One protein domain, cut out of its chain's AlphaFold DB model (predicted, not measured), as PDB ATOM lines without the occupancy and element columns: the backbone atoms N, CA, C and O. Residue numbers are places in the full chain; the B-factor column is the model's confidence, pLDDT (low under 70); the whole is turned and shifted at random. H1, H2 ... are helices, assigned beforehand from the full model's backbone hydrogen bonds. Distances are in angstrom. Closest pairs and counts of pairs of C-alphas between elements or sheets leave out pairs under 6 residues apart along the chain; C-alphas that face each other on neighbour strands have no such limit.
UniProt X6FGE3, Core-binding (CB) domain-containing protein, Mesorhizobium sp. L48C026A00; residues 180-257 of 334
ATOM      1  N   LEU A 180     255.725 141.022 155.040       94.75
ATOM      2  CA  LEU A 180     254.289 140.949 154.782       94.75
ATOM      3  C   LEU A 180     253.501 141.929 155.660       94.75
ATOM      4  O   LEU A 180     252.577 142.559 155.160       94.75
ATOM      5  N   ARG A 181     253.887 142.096 156.931       95.19
ATOM      6  CA  ARG A 181     253.290 143.097 157.823       95.19
ATOM      7  C   ARG A 181     253.469 144.513 157.272       95.19
ATOM      8  O   ARG A 181     252.477 145.211 157.133       95.19
ATOM      9  N   ALA A 182     254.689 144.887 156.884       96.19
ATOM     10  CA  ALA A 182     254.948 146.196 156.278       96.19
ATOM     11  C   ALA A 182     254.160 146.396 154.971       96.19
ATOM     12  O   ALA A 182     253.605 147.461 154.729       96.19
ATOM     13  N   CYS A 183     254.044 145.347 154.145       95.25
ATOM     14  CA  CYS A 183     253.218 145.406 152.940       95.25
ATOM     15  C   CYS A 183     251.741 145.650 153.273       95.25
ATOM     16  O   CYS A 183     251.087 146.389 152.549       95.25
ATOM     17  N   TYR A 184     251.201 145.026 154.324       94.00
ATOM     18  CA  TYR A 184     249.811 145.251 154.722       94.00
ATOM     19  C   TYR A 184     249.580 146.653 155.272       94.00
ATOM     20  O   TYR A 184     248.608 147.272 154.868       94.00
ATOM     21  N   GLU A 185     250.500 147.186 156.075       94.69
ATOM     22  CA  GLU A 185     250.439 148.580 156.537       94.69
ATOM     23  C   GLU A 185     250.363 149.555 155.341       94.69
ATOM     24  O   GLU A 185     249.471 150.397 155.279       94.69
ATOM     25  N   GLU A 186     251.211 149.378 154.319       94.25
ATOM     26  CA  GLU A 186     251.159 150.197 153.095       94.25
ATOM     27  C   GLU A 186     249.880 149.984 152.261       94.25
ATOM     28  O   GLU A 186     249.388 150.913 151.612       94.25
ATOM     29  N   ILE A 187     249.349 148.756 152.231       92.88
ATOM     30  CA  ILE A 187     248.103 148.422 151.524       92.88
ATOM     31  C   ILE A 187     246.909 149.087 152.204       92.88
ATOM     32  O   ILE A 187     246.067 149.650 151.502       92.88
ATOM     33  N   ASP A 188     246.846 149.037 153.532       94.12
ATOM     34  CA  ASP A 188     245.773 149.633 154.325       94.12
ATOM     35  C   ASP A 188     245.791 151.159 154.153       94.12
ATOM     36  O   ASP A 188     244.785 151.744 153.758       94.12
ATOM     37  N   GLU A 189     246.964 151.799 154.250       92.94
ATOM     38  CA  GLU A 189     247.107 153.233 153.958       92.94
ATOM     39  C   GLU A 189     246.698 153.603 152.520       92.94
ATOM     40  O   GLU A 189     246.194 154.703 152.254       92.94
ATOM     41  N   ALA A 190     246.971 152.729 151.547       92.75
ATOM     42  CA  ALA A 190     246.566 152.945 150.163       92.75
ATOM     43  C   ALA A 190     245.044 152.837 149.993       92.75
ATOM     44  O   ALA A 190     244.470 153.639 149.252       92.75
ATOM     45  N   TRP A 191     244.407 151.884 150.676       93.88
ATOM     46  CA  TRP A 191     242.955 151.719 150.687       93.88
ATOM     47  C   TRP A 191     242.252 152.883 151.368       93.88
ATOM     48  O   TRP A 191     241.368 153.473 150.749       93.88
ATOM     49  N   ASP A 192     242.699 153.284 152.556       93.75
ATOM     50  CA  ASP A 192     242.130 154.412 153.299       93.75
ATOM     51  C   ASP A 192     242.147 155.691 152.458       93.75
ATOM     52  O   ASP A 192     241.154 156.413 152.349       93.75
ATOM     53  N   ARG A 193     243.271 155.953 151.783       93.62
ATOM     54  CA  ARG A 193     243.412 157.109 150.889       93.62
ATOM     55  C   ARG A 193     242.472 157.029 149.689       93.62
ATOM     56  O   ARG A 193     241.873 158.036 149.305       93.62
ATOM     57  N   PHE A 194     242.340 155.851 149.090       94.38
ATOM     58  CA  PHE A 194     241.440 155.643 147.964       94.38
ATOM     59  C   PHE A 194     239.970 155.804 148.379       94.38
ATOM     60  O   PHE A 194     239.214 156.487 147.686       94.38
ATOM     61  N   ASP A 195     239.565 155.262 149.528       94.12
ATOM     62  CA  ASP A 195     238.200 155.388 150.049       94.12
ATOM     63  C   ASP A 195     237.872 156.822 150.495       94.12
ATOM     64  O   ASP A 195     236.773 157.322 150.219       94.12
ATOM     65  N   ALA A 196     238.840 157.546 151.066       94.12
ATOM     66  CA  ALA A 196     238.718 158.986 151.288       94.12
ATOM     67  C   ALA A 196     238.475 159.726 149.961       94.12
ATOM     68  O   ALA A 196     237.559 160.541 149.851       94.12
ATOM     69  N   GLY A 197     239.230 159.387 148.914       94.62
ATOM     70  CA  GLY A 197     239.042 159.935 147.573       94.62
ATOM     71  C   GLY A 197     237.655 159.654 146.993       94.62
ATOM     72  O   GLY A 197     236.997 160.563 146.485       94.62
ATOM     73  N   ARG A 198     237.148 158.426 147.143       95.00
ATOM     74  CA  ARG A 198     235.776 158.072 146.741       95.00
ATOM     75  C   ARG A 198     234.730 158.901 147.475       95.00
ATOM     76  O   ARG A 198     233.780 159.365 146.847       95.00
ATOM     77  N   THR A 199     234.920 159.120 148.772       95.44
ATOM     78  CA  THR A 199     234.026 159.944 149.597       95.44
ATOM     79  C   THR A 199     234.024 161.401 149.123       95.44
ATOM     80  O   THR A 199     232.957 161.988 148.915       95.44
ATOM     81  N   ILE A 200     235.206 161.967 148.854       95.12
ATOM     82  CA  ILE A 200     235.380 163.321 148.301       95.12
ATOM     83  C   ILE A 200     234.671 163.478 146.951       95.12
ATOM     84  O   ILE A 200     234.042 164.510 146.707       95.12
ATOM     85  N   LEU A 201     234.773 162.478 146.072       93.38
ATOM     86  CA  LEU A 201     234.164 162.516 144.739       93.38
ATOM     87  C   LEU A 201     232.643 162.318 144.773       93.38
ATOM     88  O   LEU A 201     231.947 162.874 143.926       93.38
ATOM     89  N   ALA A 202     232.125 161.559 145.742       93.12
ATOM     90  CA  ALA A 202     230.689 161.356 145.927       93.12
ATOM     91  C   ALA A 202     229.988 162.564 146.577       93.12
ATOM     92  O   ALA A 202     228.791 162.771 146.376       93.12
ATOM     93  N   THR A 203     230.726 163.373 147.340       91.06
ATOM     94  CA  THR A 203     230.181 164.508 148.095       91.06
ATOM     95  C   THR A 203     230.451 165.816 147.355       91.06
ATOM     96  O   THR A 203     231.560 166.043 146.886       91.06
ATOM     97  N   SER A 204     229.464 166.712 147.255       82.31
ATOM     98  CA  SER A 204     229.654 168.022 146.593       82.31
ATOM     99  C   SER A 204     230.187 169.121 147.526       82.31
ATOM    100  O   SER A 204     230.651 170.149 147.045       82.31
ATOM    101  N   GLY A 205     230.120 168.911 148.844       83.62
ATOM    102  CA  GLY A 205     230.535 169.861 149.882       83.62
ATOM    103  C   GLY A 205     231.795 169.429 150.646       83.62
ATOM    104  O   GLY A 205     232.511 168.539 150.181       83.62
ATOM    105  N   PRO A 206     232.099 170.052 151.796       86.44
ATOM    106  CA  PRO A 206     233.197 169.613 152.654       86.44
ATOM    107  C   PRO A 206     232.981 168.166 153.124       86.44
ATOM    108  O   PRO A 206     231.844 167.712 153.249       86.44
ATOM    109  N   VAL A 207     234.080 167.451 153.359       91.31
ATOM    110  CA  VAL A 207     234.079 166.111 153.956       91.31
ATOM    111  C   VAL A 207     234.676 166.230 155.351       91.31
ATOM    112  O   VAL A 207     235.758 166.798 155.508       91.31
ATOM    113  N   ASP A 208     233.971 165.719 156.358       88.69
ATOM    114  CA  ASP A 208     234.413 165.802 157.749       88.69
ATOM    115  C   ASP A 208     235.797 165.164 157.930       88.69
ATOM    116  O   ASP A 208     236.070 164.067 157.442       88.69
ATOM    117  N   GLY A 209     236.688 165.872 158.628       86.00
ATOM    118  CA  GLY A 209     238.057 165.413 158.886       86.00
ATOM    119  C   GLY A 209     239.025 165.527 157.700       86.00
ATOM    120  O   GLY A 209     240.189 165.167 157.853       86.00
ATOM    121  N   VAL A 210     238.591 166.053 156.550       89.69
ATOM    122  CA  VAL A 210     239.443 166.268 155.370       89.69
ATOM    123  C   VAL A 210     239.594 167.763 155.098       89.69
ATOM    124  O   VAL A 210     238.620 168.512 155.133       89.69
ATOM    125  N   ASP A 211     240.815 168.203 154.790       90.69
ATOM    126  CA  ASP A 211     241.073 169.588 154.380       90.69
ATOM    127  C   ASP A 211     240.220 169.962 153.143       90.69
ATOM    128  O   ASP A 211     240.284 169.268 152.117       90.69
ATOM    129  N   PRO A 212     239.423 171.048 153.193       91.00
ATOM    130  CA  PRO A 212     238.685 171.543 152.037       91.00
ATOM    131  C   PRO A 212     239.557 171.793 150.795       91.00
ATOM    132  O   PRO A 212     239.122 171.471 149.688       91.00
ATOM    133  N   GLU A 213     240.798 172.287 150.952       90.31
ATOM    134  CA  GLU A 213     241.704 172.520 149.808       90.31
ATOM    135  C   GLU A 213     242.050 171.200 149.097       90.31
ATOM    136  O   GLU A 213     242.078 171.125 147.863       90.31
ATOM    137  N   LEU A 214     242.258 170.132 149.872       91.31
ATOM    138  CA  LEU A 214     242.496 168.794 149.344       91.31
ATOM    139  C   LEU A 214     241.259 168.251 148.618       91.31
ATOM    140  O   LEU A 214     241.392 167.701 147.521       91.31
ATOM    141  N   CYS A 215     240.062 168.438 149.183       93.06
ATOM    142  CA  CYS A 215     238.807 168.008 148.560       93.06
ATOM    143  C   CYS A 215     238.633 168.621 147.165       93.06
ATOM    144  O   CYS A 215     238.372 167.913 146.185       93.06
ATOM    145  N   ASP A 216     238.817 169.936 147.062       90.50
ATOM    146  CA  ASP A 216     238.680 170.661 145.801       90.50
ATOM    147  C   ASP A 216     239.735 170.229 144.786       90.50
ATOM    148  O   ASP A 216     239.434 170.054 143.603       90.50
ATOM    149  N   MET A 217     240.957 169.968 145.246       89.38
ATOM    150  CA  MET A 217     242.039 169.527 144.381       89.38
ATOM    151  C   MET A 217     241.835 168.110 143.839       89.38
ATOM    152  O   MET A 217     242.028 167.892 142.642       89.38
ATOM    153  N   VAL A 218     241.407 167.157 144.670       92.25
ATOM    154  CA  VAL A 218     241.075 165.792 144.225       92.25
ATOM    155  C   VAL A 218     239.959 165.838 143.179       92.25
ATOM    156  O   VAL A 218     240.089 165.232 142.114       92.25
ATOM    157  N   ARG A 219     238.902 166.632 143.412       91.69
ATOM    158  CA  ARG A 219     237.814 166.831 142.438       91.69
ATOM    159  C   ARG A 219     238.299 167.486 141.149       91.69
ATOM    160  O   ARG A 219     237.879 167.076 140.068       91.69
ATOM    161  N   ALA A 220     239.153 168.503 141.244       89.31
ATOM    162  CA  ALA A 220     239.700 169.186 140.079       89.31
ATOM    163  C   ALA A 220     240.544 168.224 139.234       89.31
ATOM    164  O   ALA A 220     240.312 168.100 138.033       89.31
ATOM    165  N   LEU A 221     241.463 167.483 139.859       90.12
ATOM    166  CA  LEU A 221     242.320 166.513 139.174       90.12
ATOM    167  C   LEU A 221     241.514 165.370 138.548       90.12
ATOM    168  O   LEU A 221     241.801 164.993 137.412       90.12
ATOM    169  N   ALA A 222     240.482 164.872 139.234       91.38
ATOM    170  CA  ALA A 222     239.594 163.848 138.692       91.38
ATOM    171  C   ALA A 222     238.890 164.313 137.407       91.38
ATOM    172  O   ALA A 222     238.800 163.552 136.448       91.38
ATOM    173  N   ARG A 223     238.438 165.574 137.342       89.44
ATOM    174  CA  ARG A 223     237.767 166.121 136.146       89.44
ATOM    175  C   ARG A 223     238.707 166.315 134.960       89.44
ATOM    176  O   ARG A 223     238.262 166.227 133.823       89.44
ATOM    177  N   VAL A 224     239.990 166.587 135.206       88.50
ATOM    178  CA  VAL A 224     240.967 166.868 134.139       88.50
ATOM    179  C   VAL A 224     241.202 165.655 133.236       88.50
ATOM    180  O   VAL A 224     241.489 165.827 132.052       88.50
ATOM    181  N   ASN A 225     241.124 164.440 133.779       86.81
ATOM    182  CA  ASN A 225     241.510 163.231 133.053       86.81
ATOM    183  C   ASN A 225     240.695 161.999 133.497       86.81
ATOM    184  O   ASN A 225     241.250 160.929 133.733       86.81
ATOM    185  N   ASP A 226     239.377 162.181 133.627       86.44
ATOM    186  CA  ASP A 226     238.375 161.125 133.860       86.44
ATOM    187  C   ASP A 226     238.720 160.164 135.015       86.44
ATOM    188  O   ASP A 226     238.773 158.945 134.875       86.44
ATOM    189  N   GLY A 227     239.053 160.738 136.173       84.19
ATOM    190  CA  GLY A 227     239.404 159.977 137.373       84.19
ATOM    191  C   GLY A 227     240.796 159.340 137.341       84.19
ATOM    192  O   GLY A 227     241.154 158.628 138.273       84.19
ATOM    193  N   VAL A 228     241.614 159.604 136.320       88.38
ATOM    194  CA  VAL A 228     243.024 159.192 136.273       88.38
ATOM    195  C   VAL A 228     243.911 160.402 136.522       88.38
ATOM    196  O   VAL A 228     243.729 161.446 135.900       88.38
ATOM    197  N   LEU A 229     244.918 160.271 137.385       88.88
ATOM    198  CA  LEU A 229     245.831 161.368 137.692       88.88
ATOM    199  C   LEU A 229     246.461 161.946 136.401       88.88
ATOM    200  O   LEU A 229     247.109 161.207 135.651       88.88
ATOM    201  N   PRO A 230     246.319 163.257 136.127       87.62
ATOM    202  CA  PRO A 230     246.881 163.857 134.926       87.62
ATOM    203  C   PRO A 230     248.410 163.946 134.983       87.62
ATOM    204  O   PRO A 230     249.026 164.094 136.043       87.62
ATOM    205  N   SER A 231     249.046 163.947 133.807       86.69
ATOM    206  CA  SER A 231     250.466 164.305 133.706       86.69
ATOM    207  C   SER A 231     250.697 165.745 134.175       86.69
ATOM    208  O   SER A 231     249.812 166.595 134.063       86.69
ATOM    209  N   ARG A 232     251.916 166.065 134.632       85.12
ATOM    210  CA  ARG A 232     252.272 167.432 135.062       85.12
ATOM    211  C   ARG A 232     251.947 168.480 133.994       85.12
ATOM    212  O   ARG A 232     251.435 169.547 134.313       85.12
ATOM    213  N   THR A 233     252.214 168.164 132.728       87.06
ATOM    214  CA  THR A 233     251.924 169.050 131.594       87.06
ATOM    215  C   THR A 233     250.424 169.274 131.412       87.06
ATOM    216  O   THR A 233     250.008 170.400 131.152       87.06
ATOM    217  N   LEU A 234     249.605 168.228 131.564       87.25
ATOM    218  CA  LEU A 234     248.151 168.332 131.448       87.25
ATOM    219  C   LEU A 234     247.533 169.089 132.635       87.25
ATOM    220  O   LEU A 234     246.672 169.941 132.430       87.25
ATOM    221  N   ALA A 235     248.023 168.848 133.854       85.06
ATOM    222  CA  ALA A 235     247.594 169.564 135.055       85.06
ATOM    223  C   ALA A 235     247.857 171.079 134.941       85.06
ATOM    224  O   ALA A 235     246.958 171.882 135.178       85.06
ATOM    225  N   LEU A 236     249.056 171.469 134.487       84.19
ATOM    226  CA  LEU A 236     249.426 172.873 134.265       84.19
ATOM    227  C   LEU A 236     248.539 173.563 133.221       84.19
ATOM    228  O   LEU A 236     248.102 174.692 133.430       84.19
ATOM    229  N   ARG A 237     248.246 172.884 132.105       86.81
ATOM    230  CA  ARG A 237     247.357 173.412 131.053       86.81
ATOM    231  C   ARG A 237     245.920 173.594 131.531       86.81
ATOM    232  O   ARG A 237     245.222 174.463 131.025       86.81
ATOM    233  N   SER A 238     245.513 172.801 132.515       82.38
ATOM    234  CA  SER A 238     244.181 172.848 133.120       82.38
ATOM    235  C   SER A 238     244.097 173.830 134.293       82.38
ATOM    236  O   SER A 238     243.143 173.781 135.059       82.38
ATOM    237  N   GLN A 239     245.103 174.703 134.450       80.38
ATOM    238  CA  GLN A 239     245.188 175.723 135.501       80.38
ATOM    239  C   GLN A 239     245.154 175.158 136.934       80.38
ATOM    240  O   GLN A 239     244.822 175.869 137.880       80.38
ATOM    241  N   ALA A 240     245.548 173.892 137.126       79.19
ATOM    242  CA  ALA A 240     245.693 173.328 138.462       79.19
ATOM    243  C   ALA A 240     246.842 174.023 139.217       79.19
ATOM    244  O   ALA A 240     247.951 174.183 138.693       79.19
ATOM    245  N   SER A 241     246.596 174.413 140.471       83.69
ATOM    246  CA  SER A 241     247.600 175.074 141.308       83.69
ATOM    247  C   SER A 241     248.690 174.091 141.741       83.69
ATOM    248  O   SER A 241     248.531 173.336 142.696       83.69
ATOM    249  N   MET A 242     249.846 174.124 141.072       83.75
ATOM    250  CA  MET A 242     250.974 173.250 141.425       83.75
ATOM    251  C   MET A 242     251.553 173.532 142.817       83.75
ATOM    252  O   MET A 242     252.133 172.640 143.430       83.75
ATOM    253  N   SER A 243     251.398 174.759 143.322       85.44
ATOM    254  CA  SER A 243     251.787 175.105 144.693       85.44
ATOM    255  C   SER A 243     250.906 174.377 145.714       85.44
ATOM    256  O   SER A 243     251.436 173.766 146.638       85.44
ATOM    257  N   ALA A 244     249.584 174.352 145.494       85.12
ATOM    258  CA  ALA A 244     248.651 173.585 146.323       85.12
ATOM    259  C   ALA A 244     248.919 172.078 146.221       85.12
ATOM    260  O   ALA A 244     249.054 171.402 147.235       85.12
ATOM    261  N   VAL A 245     249.134 171.570 145.004       86.81
ATOM    262  CA  VAL A 245     249.511 170.167 144.774       86.81
ATOM    263  C   VAL A 245     250.745 169.773 145.587       86.81
ATOM    264  O   VAL A 245     250.755 168.717 146.209       86.81
ATOM    265  N   ASN A 246     251.781 170.616 145.609       88.25
ATOM    266  CA  ASN A 246     253.005 170.323 146.351       88.25
ATOM    267  C   ASN A 246     252.820 170.389 147.875       88.25
ATOM    268  O   ASN A 246     253.469 169.614 148.571       88.25
ATOM    269  N   ARG A 247     251.942 171.262 148.395       89.00
ATOM    270  CA  ARG A 247     251.600 171.279 149.831       89.00
ATOM    271  C   ARG A 247     250.983 169.959 150.292       89.00
ATOM    272  O   ARG A 247     251.246 169.530 151.407       89.00
ATOM    273  N   HIS A 248     250.244 169.296 149.406       88.25
ATOM    274  CA  HIS A 248     249.562 168.023 149.665       88.25
ATOM    275  C   HIS A 248     250.328 166.802 149.124       88.25
ATOM    276  O   HIS A 248     249.734 165.832 148.662       88.25
ATOM    277  N   GLY A 249     251.664 166.847 149.133       87.44
ATOM    278  CA  GLY A 249     252.513 165.688 148.807       87.44
ATOM    279  C   GLY A 249     252.778 165.455 147.314       87.44
ATOM    280  O   GLY A 249     253.480 164.515 146.943       87.44
ATOM    281  N   GLY A 250     252.276 166.324 146.435       89.75
ATOM    282  CA  GLY A 250     252.541 166.282 144.998       89.75
ATOM    283  C   GLY A 250     251.592 165.372 144.209       89.75
ATOM    284  O   GLY A 250     250.804 164.607 144.759       89.75
ATOM    285  N   LEU A 251     251.686 165.434 142.872       87.31
ATOM    286  CA  LEU A 251     250.763 164.711 141.980       87.31
ATOM    287  C   LEU A 251     250.728 163.204 142.262       87.31
ATOM    288  O   LEU A 251     249.654 162.620 142.274       87.31
ATOM    289  N   ARG A 252     251.883 162.571 142.502       85.44
ATOM    290  CA  ARG A 252     251.940 161.119 142.736       85.44
ATOM    291  C   ARG A 252     251.187 160.704 143.997       85.44
ATOM    292  O   ARG A 252     250.429 159.742 143.934       85.44
ATOM    293  N   HIS A 253     251.340 161.469 145.078       89.75
ATOM    294  CA  HIS A 253     250.603 161.255 146.319       89.75
ATOM    295  C   HIS A 253     249.094 161.435 146.106       89.75
ATOM    296  O   HIS A 253     248.307 160.557 146.460       89.75
ATOM    297  N   LEU A 254     248.692 162.519 145.432       91.00
ATOM    298  CA  LEU A 254     247.285 162.793 145.115       91.00
ATOM    299  C   LEU A 254     246.652 161.728 144.210       91.00
ATOM    300  O   LEU A 254     245.454 161.472 144.308       91.00
ATOM    301  N   GLY A 255     247.449 161.063 143.371       91.94
ATOM    302  CA  GLY A 255     246.991 159.936 142.561       91.94
ATOM    303  C   GLY A 255     246.391 158.807 143.395       91.94
ATOM    304  O   GLY A 255     245.444 158.173 142.939       91.94
ATOM    305  N   GLY A 256     246.868 158.614 144.628       93.12
ATOM    306  CA  GLY A 256     246.351 157.597 145.544       93.12
ATOM    307  C   GLY A 256     244.896 157.810 145.976       93.12
ATOM    308  O   GLY A 256     244.251 156.846 146.366       93.12
ATOM    309  N   TYR A 257     244.350 159.025 145.857       94.62
ATOM    310  CA  TYR A 257     242.920 159.290 146.077       94.62
ATOM    311  C   TYR A 257     242.050 158.891 144.874       94.62
ATOM    312  O   TYR A 257     240.830 158.833 144.978       94.62
TER     313      TYR A 257
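This is residues 180 to 257 of the 334 residues of the protein "Core-binding (CB) domain-containing protein" of Mesorhizobium sp. L48C026A00 (UniProt X6FGE3). One long helix, H1, runs as an arm into a small head made of H2 and three short helices, H3 to H5; residues 180 to 188 stick out. The printed part has 78 residues with five named helices, H1 to H5 in order, and no named strand: all helix. It is compact, with a radius of gyration of the C-alphas of 12.9 A, spanning 41 by 27 by 23 A.

Start at H1, residues 180 to 202: its residues 197 to 201 alone touch H2, residues 212 to 224, about perpendicular at 83 degrees, the closest C-alphas being Ile 200 and Cys 215, 5.8 A. H2 is the hub; with residues 221 to 224 alone it only just touches H3, residues 232 to 237, by 3 pairs of C-alphas within 8 A, the closest Val 224 and Ala 235, 7.2 A. With residues 213 to 217 alone it only just touches H4, residues 242 to 247, again by 3 pairs, the closest Met 217 and Val 245, 7.5 A. H5, residues 250 to 255, is near H1. In these five helices every O i to N i+4 pair is within hydrogen-bond range.

Find C-alpha 180 at (254.289, 140.949, 154.782); from there H1 runs 32.4 A. H2 runs 18.6 A. H5 ends at C-alpha 255, (246.991, 159.936, 142.561).

The printed part has no cut, no long link and no residue under pLDDT 70.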